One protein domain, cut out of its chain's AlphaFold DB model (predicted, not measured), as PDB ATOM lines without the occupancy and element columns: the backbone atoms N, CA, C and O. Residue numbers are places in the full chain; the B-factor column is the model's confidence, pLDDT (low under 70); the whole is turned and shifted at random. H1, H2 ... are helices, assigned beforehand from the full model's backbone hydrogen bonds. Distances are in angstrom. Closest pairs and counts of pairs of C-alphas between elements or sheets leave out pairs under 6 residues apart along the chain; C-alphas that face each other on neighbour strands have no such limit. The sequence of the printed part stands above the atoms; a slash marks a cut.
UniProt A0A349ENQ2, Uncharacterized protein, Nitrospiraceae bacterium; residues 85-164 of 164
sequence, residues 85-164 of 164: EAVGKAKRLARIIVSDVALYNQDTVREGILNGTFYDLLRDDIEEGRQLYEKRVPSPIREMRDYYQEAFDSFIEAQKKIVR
ATOM      1  N   GLU A  85     136.153 161.139 145.797       81.06
ATOM      2  CA  GLU A  85     136.302 160.183 144.707       81.06
ATOM      3  C   GLU A  85     136.800 160.856 143.417       81.06
ATOM      4  O   GLU A  85     137.696 160.333 142.750       81.06
ATOM      5  N   ALA A  86     136.282 162.044 143.080       82.94
ATOM      6  CA  ALA A  86     136.717 162.805 141.908       82.94
ATOM      7  C   ALA A  86     138.176 163.268 142.051       82.94
ATOM      8  O   ALA A  86     138.967 163.137 141.111       82.94
ATOM      9  N   VAL A  87     138.564 163.709 143.252       87.69
ATOM     10  CA  VAL A  87     139.965 164.007 143.595       87.69
ATOM     11  C   VAL A  87     140.849 162.764 143.434       87.69
ATOM     12  O   VAL A  87     141.924 162.831 142.832       87.69
ATOM     13  N   GLY A  88     140.395 161.608 143.929       87.81
ATOM     14  CA  GLY A  88     141.107 160.337 143.783       87.81
ATOM     15  C   GLY A  88     141.312 159.933 142.319       87.81
ATOM     16  O   GLY A  88     142.421 159.541 141.934       87.81
ATOM     17  N   LYS A  89     140.277 160.085 141.483       88.00
ATOM     18  CA  LYS A  89     140.340 159.839 140.031       88.00
ATOM     19  C   LYS A  89     141.336 160.772 139.344       88.00
ATOM     20  O   LYS A  89     142.163 160.298 138.567       88.00
ATOM     21  N   ALA A  90     141.319 162.062 139.680       91.00
ATOM     22  CA  ALA A  90     142.247 163.048 139.133       91.00
ATOM     23  C   ALA A  90     143.708 162.716 139.479       91.00
ATOM     24  O   ALA A  90     144.556 162.652 138.589       91.00
ATOM     25  N   LYS A  91     144.003 162.409 140.750       91.81
ATOM     26  CA  LYS A  91     145.350 161.986 141.179       91.81
ATOM     27  C   LYS A  91     145.820 160.723 140.462       91.81
ATOM     28  O   LYS A  91     146.978 160.634 140.057       91.81
ATOM     29  N   ARG A  92     144.933 159.737 140.306       91.50
ATOM     30  CA  ARG A  92     145.252 158.497 139.588       91.50
ATOM     31  C   ARG A  92     145.580 158.787 138.125       91.50
ATOM     32  O   ARG A  92     146.594 158.295 137.643       91.50
ATOM     33  N   LEU A  93     144.771 159.605 137.454       91.88
ATOM     34  CA  LEU A  93     144.999 159.966 136.058       91.88
ATOM     35  C   LEU A  93     146.328 160.705 135.864       91.88
ATOM     36  O   LEU A  93     147.086 160.344 134.971       91.88
ATOM     37  N   ALA A  94     146.641 161.676 136.724       94.25
ATOM     38  CA  ALA A  94     147.913 162.396 136.675       94.25
ATOM     39  C   ALA A  94     149.113 161.438 136.762       94.25
ATOM     40  O   ALA A  94     150.016 161.491 135.934       94.25
ATOM     41  N   ARG A  95     149.092 160.498 137.717       93.19
ATOM     42  CA  ARG A  95     150.166 159.503 137.881       93.19
ATOM     43  C   ARG A  95     150.298 158.553 136.698       93.19
ATOM     44  O   ARG A  95     151.419 158.159 136.385       93.19
ATOM     45  N   ILE A  96     149.178 158.171 136.081       93.25
ATOM     46  CA  ILE A  96     149.191 157.372 134.851       93.25
ATOM     47  C   ILE A  96     149.941 158.159 133.784       93.25
ATOM     48  O   ILE A  96     151.002 157.702 133.388       93.25
ATOM     49  N   ILE A  97     149.485 159.376 133.452       92.62
ATOM     50  CA  ILE A  97     150.101 160.229 132.422       92.62
ATOM     51  C   ILE A  97     151.604 160.411 132.666       92.62
ATOM     52  O   ILE A  97     152.390 160.237 131.744       92.62
ATOM     53  N   VAL A  98     152.021 160.702 133.900       93.62
ATOM     54  CA  VAL A  98     153.446 160.864 134.243       93.62
ATOM     55  C   VAL A  98     154.248 159.584 133.999       93.62
ATOM     56  O   VAL A  98     155.343 159.641 133.443       93.62
ATOM     57  N   SER A  99     153.720 158.430 134.423       91.75
ATOM     58  CA  SER A  99     154.397 157.134 134.243       91.75
ATOM     59  C   SER A  99     154.590 156.827 132.764       91.75
ATOM     60  O   SER A  99     155.640 156.362 132.342       91.75
ATOM     61  N   ASP A 100     153.568 157.138 131.994       90.56
ATOM     62  CA  ASP A 100     153.486 156.975 130.561       90.56
ATOM     63  C   ASP A 100     154.513 157.899 129.859       90.56
ATOM     64  O   ASP A 100     155.401 157.400 129.167       90.56
ATOM     65  N   VAL A 101     154.547 159.203 130.175       91.50
ATOM     66  CA  VAL A 101     155.562 160.158 129.668       91.50
ATOM     67  C   VAL A 101     156.976 159.658 129.956       91.50
ATOM     68  O   VAL A 101     157.848 159.691 129.085       91.50
ATOM     69  N   ALA A 102     157.203 159.147 131.165       90.69
ATOM     70  CA  ALA A 102     158.497 158.619 131.563       90.69
ATOM     71  C   ALA A 102     158.882 157.316 130.851       90.69
ATOM     72  O   ALA A 102     160.069 157.086 130.622       90.69
ATOM     73  N   LEU A 103     157.913 156.463 130.510       89.94
ATOM     74  CA  LEU A 103     158.157 155.200 129.812       89.94
ATOM     75  C   LEU A 103     158.605 155.414 128.366       89.94
ATOM     76  O   LEU A 103     159.447 154.648 127.901       89.94
ATOM     77  N   TYR A 104     158.080 156.436 127.684       90.19
ATOM     78  CA  TYR A 104     158.484 156.766 126.311       90.19
ATOM     79  C   TYR A 104     159.779 157.579 126.252       90.19
ATOM     80  O   TYR A 104     160.554 157.425 125.313       90.19
ATOM     81  N   ASN A 105     160.056 158.378 127.283       91.62
ATOM     82  CA  ASN A 105     161.186 159.303 127.311       91.62
ATOM     83  C   ASN A 105     162.276 158.899 128.318       91.62
ATOM     84  O   ASN A 105     162.890 159.763 128.936       91.62
ATOM     85  N   GLN A 106     162.528 157.603 128.533       91.25
ATOM     86  CA  GLN A 106     163.381 157.121 129.638       91.25
ATOM     87  C   GLN A 106     164.783 157.750 129.676       91.25
ATOM     88  O   GLN A 106     165.265 158.121 130.751       91.25
ATOM     89  N   ASP A 107     165.437 157.873 128.521       91.44
ATOM     90  CA  ASP A 107     166.767 158.475 128.417       91.44
ATOM     91  C   ASP A 107     166.729 159.976 128.717       91.44
ATOM     92  O   ASP A 107     167.472 160.452 129.580       91.44
ATOM     93  N   THR A 108     165.783 160.691 128.107       92.31
ATOM     94  CA  THR A 108     165.535 162.123 128.319       92.31
ATOM     95  C   THR A 108     165.160 162.437 129.765       92.31
ATOM     96  O   THR A 108     165.628 163.423 130.328       92.31
ATOM     97  N   VAL A 109     164.353 161.588 130.410       92.94
ATOM     98  CA  VAL A 109     164.014 161.709 131.832       92.94
ATOM     99  C   VAL A 109     165.274 161.592 132.670       92.94
ATOM    100  O   VAL A 109     165.521 162.449 133.513       92.94
ATOM    101  N   ARG A 110     166.099 160.564 132.450       91.81
ATOM    102  CA  ARG A 110     167.335 160.385 133.220       91.81
ATOM    103  C   ARG A 110     168.255 161.597 133.075       91.81
ATOM    104  O   ARG A 110     168.718 162.126 134.086       91.81
ATOM    105  N   GLU A 111     168.486 162.049 131.846       92.94
ATOM    106  CA  GLU A 111     169.302 163.230 131.562       92.94
ATOM    107  C   GLU A 111     168.712 164.496 132.199       92.94
ATOM    108  O   GLU A 111     169.409 165.224 132.906       92.94
ATOM    109  N   GLY A 112     167.412 164.725 132.026       92.62
ATOM    110  CA  GLY A 112     166.705 165.882 132.562       92.62
ATOM    111  C   GLY A 112     166.680 165.927 134.089       92.62
ATOM    112  O   GLY A 112     166.712 167.011 134.672       92.62
ATOM    113  N   ILE A 113     166.667 164.776 134.762       92.69
ATOM    114  CA  ILE A 113     166.765 164.693 136.226       92.69
ATOM    115  C   ILE A 113     168.186 165.016 136.705       92.69
ATOM    116  O   ILE A 113     168.337 165.728 137.700       92.69
ATOM    117  N   LEU A 114     169.211 164.518 136.004       90.94
ATOM    118  CA  LEU A 114     170.621 164.764 136.325       90.94
ATOM    119  C   LEU A 114     171.016 166.229 136.104       90.94
ATOM    120  O   LEU A 114     171.667 166.829 136.957       90.94
ATOM    121  N   ASN A 115     170.588 166.802 134.978       91.81
ATOM    122  CA  ASN A 115     170.931 168.162 134.562       91.81
ATOM    123  C   ASN A 115     169.940 169.219 135.075       91.81
ATOM    124  O   ASN A 115     170.197 170.415 134.961       91.81
ATOM    125  N   GLY A 116     168.801 168.799 135.635       91.69
ATOM    126  CA  GLY A 116     167.736 169.701 136.073       91.69
ATOM    127  C   GLY A 116     166.929 170.329 134.929       91.69
ATOM    128  O   GLY A 116     166.212 171.297 135.161       91.69
ATOM    129  N   THR A 117     167.021 169.788 133.714       93.56
ATOM    130  CA  THR A 117     166.345 170.270 132.496       93.56
ATOM    131  C   THR A 117     165.079 169.479 132.145       93.56
ATOM    132  O   THR A 117     164.538 169.639 131.057       93.56
ATOM    133  N   PHE A 118     164.572 168.640 133.057       93.06
ATOM    134  CA  PHE A 118     163.419 167.753 132.831       93.06
ATOM    135  C   PHE A 118     162.214 168.443 132.165       93.06
ATOM    136  O   PHE A 118     161.723 167.969 131.148       93.06
ATOM    137  N   TYR A 119     161.753 169.572 132.713       93.31
ATOM    138  CA  TYR A 119     160.574 170.277 132.191       93.31
ATOM    139  C   TYR A 119     160.806 170.922 130.821       93.31
ATOM    140  O   TYR A 119     159.848 171.142 130.087       93.31
ATOM    141  N   ASP A 120     162.056 171.236 130.489       93.38
ATOM    142  CA  ASP A 120     162.420 171.823 129.200       93.38
ATOM    143  C   ASP A 120     162.474 170.736 128.121       93.38
ATOM    144  O   ASP A 120     161.853 170.865 127.070       93.38
ATOM    145  N   LEU A 121     163.126 169.612 128.437       92.19
ATOM    146  CA  LEU A 121     163.293 168.492 127.514       92.19
ATOM    147  C   LEU A 121     161.990 167.733 127.231       92.19
ATOM    148  O   LEU A 121     161.810 167.242 126.123       92.19
ATOM    149  N   LEU A 122     161.095 167.621 128.217       93.19
ATOM    150  CA  LEU A 122     159.805 166.930 128.075       93.19
ATOM    151  C   LEU A 122     158.623 167.897 127.929       93.19
ATOM    152  O   LEU A 122     157.480 167.517 128.180       93.19
ATOM    153  N   ARG A 123     158.870 169.157 127.555       93.44
ATOM    154  CA  ARG A 123     157.829 170.193 127.515       93.44
ATOM    155  C   ARG A 123     156.622 169.783 126.669       93.44
ATOM    156  O   ARG A 123     155.491 169.937 127.120       93.44
ATOM    157  N   ASP A 124     156.865 169.273 125.467       91.19
ATOM    158  CA  ASP A 124     155.806 168.909 124.523       91.19
ATOM    159  C   ASP A 124     154.964 167.723 125.034       91.19
ATOM    160  O   ASP A 124     153.734 167.805 125.032       91.19
ATOM    161  N   ASP A 125     155.595 166.677 125.583       91.69
ATOM    162  CA  ASP A 125     154.892 165.541 126.205       91.69
ATOM    163  C   ASP A 125     154.074 165.955 127.442       91.69
ATOM    164  O   ASP A 125     152.961 165.466 127.665       91.69
ATOM    165  N   ILE A 126     154.616 166.861 128.265       93.38
ATOM    166  CA  ILE A 126     153.931 167.390 129.452       93.38
ATOM    167  C   ILE A 126     152.712 168.218 129.034       93.38
ATOM    168  O   ILE A 126     151.646 168.097 129.637       93.38
ATOM    169  N   GLU A 127     152.826 169.034 127.989       93.56
ATOM    170  CA  GLU A 127     151.703 169.834 127.500       93.56
ATOM    171  C   GLU A 127     150.604 168.951 126.882       93.56
ATOM    172  O   GLU A 127     149.416 169.149 127.151       93.56
ATOM    173  N   GLU A 128     150.972 167.915 126.123       91.62
ATOM    174  CA  GLU A 128     150.002 166.940 125.609       91.62
ATOM    175  C   GLU A 128     149.293 166.200 126.757       91.62
ATOM    176  O   GLU A 128     148.060 166.073 126.779       91.62
ATOM    177  N   GLY A 129     150.064 165.785 127.764       91.62
ATOM    178  CA  GLY A 129     149.559 165.210 129.003       91.62
ATOM    179  C   GLY A 129     148.566 166.111 129.724       91.62
ATOM    180  O   GLY A 129     147.500 165.650 130.154       91.62
ATOM    181  N   ARG A 130     148.877 167.404 129.805       93.31
ATOM    182  CA  ARG A 130     148.021 168.408 130.431       93.31
ATOM    183  C   ARG A 130     146.687 168.527 129.711       93.31
ATOM    184  O   ARG A 130     145.640 168.467 130.355       93.31
ATOM    185  N   GLN A 131     146.695 168.601 128.384       91.62
ATOM    186  CA  GLN A 131     145.457 168.684 127.605       91.62
ATOM    187  C   GLN A 131     144.546 167.471 127.831       91.62
ATOM    188  O   GLN A 131     143.322 167.615 127.895       91.62
ATOM    189  N   LEU A 132     145.106 166.264 127.961       88.69
ATOM    190  CA  LEU A 132     144.300 165.075 128.261       88.69
ATOM    191  C   LEU A 132     143.782 165.058 129.695       88.69
ATOM    192  O   LEU A 132     142.633 164.667 129.923       88.69
ATOM    193  N   TYR A 133     144.596 165.506 130.647       90.94
ATOM    194  CA  TYR A 133     144.179 165.666 132.031       90.94
ATOM    195  C   TYR A 133     142.988 166.629 132.138       90.94
ATOM    196  O   TYR A 133     141.956 166.277 132.710       90.94
ATOM    197  N   GLU A 134     143.070 167.800 131.508       90.56
ATOM    198  CA  GLU A 134     142.014 168.818 131.538       90.56
ATOM    199  C   GLU A 134     140.720 168.376 130.843       90.56
ATOM    200  O   GLU A 134     139.630 168.724 131.292       90.56
ATOM    201  N   LYS A 135     140.812 167.545 129.797       89.62
ATOM    202  CA  LYS A 135     139.636 166.945 129.136       89.62
ATOM    203  C   LYS A 135     138.876 165.959 130.028       89.62
ATOM    204  O   LYS A 135     137.714 165.664 129.751       89.62
ATOM    205  N   ARG A 136     139.526 165.389 131.046       85.88
ATOM    206  CA  ARG A 136     138.965 164.328 131.905       85.88
ATOM    207  C   ARG A 136     138.669 164.789 133.321       85.88
ATOM    208  O   ARG A 136     137.805 164.202 133.970       85.88
ATOM    209  N   VAL A 137     139.388 165.797 133.802       87.25
ATOM    210  CA  VAL A 137     139.259 166.309 135.160       87.25
ATOM    211  C   VAL A 137     138.434 167.595 135.148       87.25
ATOM    212  O   VAL A 137     138.831 168.579 134.520       87.25
ATOM    213  N   PRO A 138     137.290 167.622 135.855       84.75
ATOM    214  CA  PRO A 138     136.430 168.796 135.885       84.75
ATOM    215  C   PRO A 138     137.144 169.991 136.536       84.75
ATOM    216  O   PRO A 138     137.932 169.831 137.470       84.75
ATOM    217  N   SER A 139     136.852 171.201 136.043       84.44
ATOM    218  CA  SER A 139     137.423 172.472 136.524       84.44
ATOM    219  C   SER A 139     137.446 172.655 138.048       84.44
ATOM    220  O   SER A 139     138.518 172.996 138.536       84.44
ATOM    221  N   PRO A 140     136.383 172.358 138.829       83.88
ATOM    222  CA  PRO A 140     136.412 172.565 140.285       83.88
ATOM    223  C   PRO A 140     137.520 171.781 141.001       83.88
ATOM    224  O   PRO A 140     138.069 172.231 142.004       83.88
ATOM    225  N   ILE A 141     137.908 170.620 140.467       84.44
ATOM    226  CA  ILE A 141     139.003 169.817 141.029       84.44
ATOM    227  C   ILE A 141     140.362 170.437 140.686       84.44
ATOM    228  O   ILE A 141     141.261 170.438 141.526       84.44
ATOM    229  N   ARG A 142     140.497 170.992 139.475       83.62
ATOM    230  CA  ARG A 142     141.712 171.685 139.014       83.62
ATOM    231  C   ARG A 142     141.932 172.994 139.769       83.62
ATOM    232  O   ARG A 142     143.056 173.307 140.134       83.62
ATOM    233  N   GLU A 143     140.852 173.715 140.061       83.81
ATOM    234  CA  GLU A 143     140.876 174.959 140.839       83.81
ATOM    235  C   GLU A 143     141.222 174.723 142.315       83.81
ATOM    236  O   GLU A 143     141.846 175.573 142.948       83.81
ATOM    237  N   MET A 144     140.872 173.554 142.867       83.62
ATOM    238  CA  MET A 144     141.285 173.169 144.217       83.62
ATOM    239  C   MET A 144     142.804 172.984 144.318       83.62
ATOM    240  O   MET A 144     143.437 173.543 145.221       83.62
ATOM    241  N   ARG A 145     143.375 172.140 143.449       85.94
ATOM    242  CA  ARG A 145     144.802 171.786 143.434       85.94
ATOM    243  C   ARG A 145     145.228 171.251 142.067       85.94
ATOM    244  O   ARG A 145     144.571 170.380 141.500       85.94
ATOM    245  N   ASP A 146     146.423 171.644 141.631       90.12
ATOM    246  CA  ASP A 146     147.099 171.059 140.471       90.12
ATOM    247  C   ASP A 146     147.706 169.684 140.794       90.12
ATOM    248  O   ASP A 146     148.919 169.517 140.941       90.12
ATOM    249  N   TYR A 147     146.856 168.655 140.872       91.81
ATOM    250  CA  TYR A 147     147.315 167.271 141.066       91.81
ATOM    251  C   TYR A 147     148.191 166.762 139.915       91.81
ATOM    252  O   TYR A 147     148.940 165.802 140.089       91.81
ATOM    253  N   TYR A 148     148.078 167.383 138.739       93.38
ATOM    254  CA  TYR A 148     148.929 167.098 137.592       93.38
ATOM    255  C   TYR A 148     150.385 167.484 137.871       93.38
ATOM    256  O   TYR A 148     151.272 166.637 137.798       93.38
ATOM    257  N   GLN A 149     150.603 168.733 138.289       94.06
ATOM    258  CA  GLN A 149     151.920 169.241 138.664       94.06
ATOM    259  C   GLN A 149     152.500 168.445 139.845       94.06
ATOM    260  O   GLN A 149     153.629 167.968 139.773       94.06
ATOM    261  N   GLU A 150     151.689 168.194 140.883       94.38
ATOM    262  CA  GLU A 150     152.088 167.401 142.060       94.38
ATOM    263  C   GLU A 150     152.597 166.000 141.674       94.38
ATOM    264  O   GLU A 150     153.555 165.494 142.262       94.38
ATOM    265  N   ALA A 151     151.982 165.366 140.670       94.94
ATOM    266  CA  ALA A 151     152.409 164.055 140.198       94.94
ATOM    267  C   ALA A 151     153.788 164.096 139.515       94.94
ATOM    268  O   ALA A 151     154.587 163.186 139.746       94.94
ATOM    269  N   PHE A 152     154.090 165.134 138.726       94.81
ATOM    270  CA  PHE A 152     155.421 165.318 138.134       94.81
ATOM    271  C   PHE A 152     156.478 165.604 139.190       94.81
ATOM    272  O   PHE A 152     157.515 164.942 139.195       94.81
ATOM    273  N   ASP A 153     156.210 166.528 140.112       94.44
ATOM    274  CA  ASP A 153     157.153 166.853 141.182       94.44
ATOM    275  C   ASP A 153     157.453 165.619 142.044       94.44
ATOM    276  O   ASP A 153     158.617 165.277 142.267       94.44
ATOM    277  N   SER A 154     156.416 164.869 142.435       94.25
ATOM    278  CA  SER A 154     156.581 163.617 143.181       94.25
ATOM    279  C   SER A 154     157.398 162.575 142.407       94.25
ATOM    280  O   SER A 154     158.249 161.896 142.989       94.25
ATOM    281  N   PHE A 155     157.181 162.457 141.095       93.69
ATOM    282  CA  PHE A 155     157.944 161.548 140.241       93.69
ATOM    283  C   PHE A 155     159.414 161.964 140.118       93.69
ATOM    284  O   PHE A 155     160.303 161.124 140.272       93.69
ATOM    285  N   ILE A 156     159.684 163.251 139.903       92.94
ATOM    286  CA  ILE A 156     161.038 163.811 139.827       92.94
ATOM    287  C   ILE A 156     161.786 163.558 141.139       92.94
ATOM    288  O   ILE A 156     162.930 163.102 141.123       92.94
ATOM    289  N   GLU A 157     161.151 163.807 142.286       93.81
ATOM    290  CA  GLU A 157     161.740 163.525 143.598       93.81
ATOM    291  C   GLU A 157     162.032 162.036 143.808       93.81
ATOM    292  O   GLU A 157     163.087 161.681 144.343       93.81
ATOM    293  N   ALA A 158     161.116 161.160 143.387       92.31
ATOM    294  CA  ALA A 158     161.318 159.718 143.459       92.31
ATOM    295  C   ALA A 158     162.500 159.280 142.582       92.31
ATOM    296  O   ALA A 158     163.365 158.541 143.053       92.31
ATOM    297  N   GLN A 159     162.597 159.791 141.353       90.69
ATOM    298  CA  GLN A 159     163.693 159.451 140.445       90.69
ATOM    299  C   GLN A 159     165.042 159.992 140.908       90.69
ATOM    300  O   GLN A 159     166.046 159.283 140.840       90.69
ATOM    301  N   LYS A 160     165.081 161.200 141.480       90.19
ATOM    302  CA  LYS A 160     166.300 161.751 142.095       90.19
ATOM    303  C   LYS A 160     166.870 160.844 143.186       90.19
ATOM    304  O   LYS A 160     168.084 160.784 143.345       90.19
ATOM    305  N   LYS A 161     166.018 160.133 143.936       90.50
ATOM    306  CA  LYS A 161     166.458 159.171 144.964       90.50
ATOM    307  C   LYS A 161     167.006 157.870 144.380       90.50
ATOM    308  O   LYS A 161     167.793 157.220 145.052       90.50
ATOM    309  N   ILE A 162     166.566 157.486 143.182       87.81
ATOM    310  CA  ILE A 162     166.983 156.247 142.509       87.81
ATOM    311  C   ILE A 162     168.310 156.446 141.768       87.81
ATOM    312  O   ILE A 162     169.123 155.530 141.714       87.81
ATOM    313  N   VAL A 163     168.515 157.628 141.184       79.75
ATOM    314  CA  VAL A 163     169.687 157.939 140.346       79.75
ATOM    315  C   VAL A 163     170.905 158.412 141.163       79.75
ATOM    316  O   VAL A 163     172.022 158.387 140.649       79.75
ATOM    317  N   ARG A 164     170.709 158.842 142.415       65.12
ATOM    318  CA  ARG A 164     171.778 159.255 143.343       65.12
ATOM    319  C   ARG A 164     172.560 158.068 143.900       65.12
ATOM    320  O   ARG A 164     173.788 158.234 144.068       65.12
TER     321      ARG A 164
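AT A GLANCE: This is residues 85 to 164 of the 164 residues of an uncharacterized protein of Nitrospiraceae bacterium (UniProt A0A349ENQ2). Three long helices, H1, H4 and H6, run lengthwise, with H2 and H3 at one end and H5 at the other. The printed part has 80 residues with six named helices, H1 to H6, and no named strand: all helix. It is compact, radius of gyration of the C-alphas 12.7 A, spanning 36 by 23 by 18 A.

IN THESE COORDINATES: H1, residues 85 to 104, runs 29.0 A from C-alpha 85 at (136.302, 160.183, 144.707). H6, 147 to 163, runs 24.3 A to C-alpha 163 at (169.687, 157.939, 140.346). H4 is 123 to 136, H2 106 to 115, H3 118 to 121, H5 139 to 144.

HOW THE PARTS SIT: Where two helices touch, the two residues named with a distance are those whose C-alphas are the closest of the two helices. H1 touches H4 (Ile 97, Gly 129, 6.1 A), a shallow tilt of 28 degrees, opposite ways. Its residues 90 to 98 alone touch H6 at Ala 94 and Tyr 148, 4.9 A. H2 touches H3 at Gly 112 and Phe 118, 3.8 A. H1, H2, H4, H5 and H6 have every O i to N i+4 pair within hydrogen-bond range; H3 is too short.

THE WHOLE: The printed part has no cut; its links are tight. Residue 164 alone has pLDDT under 70.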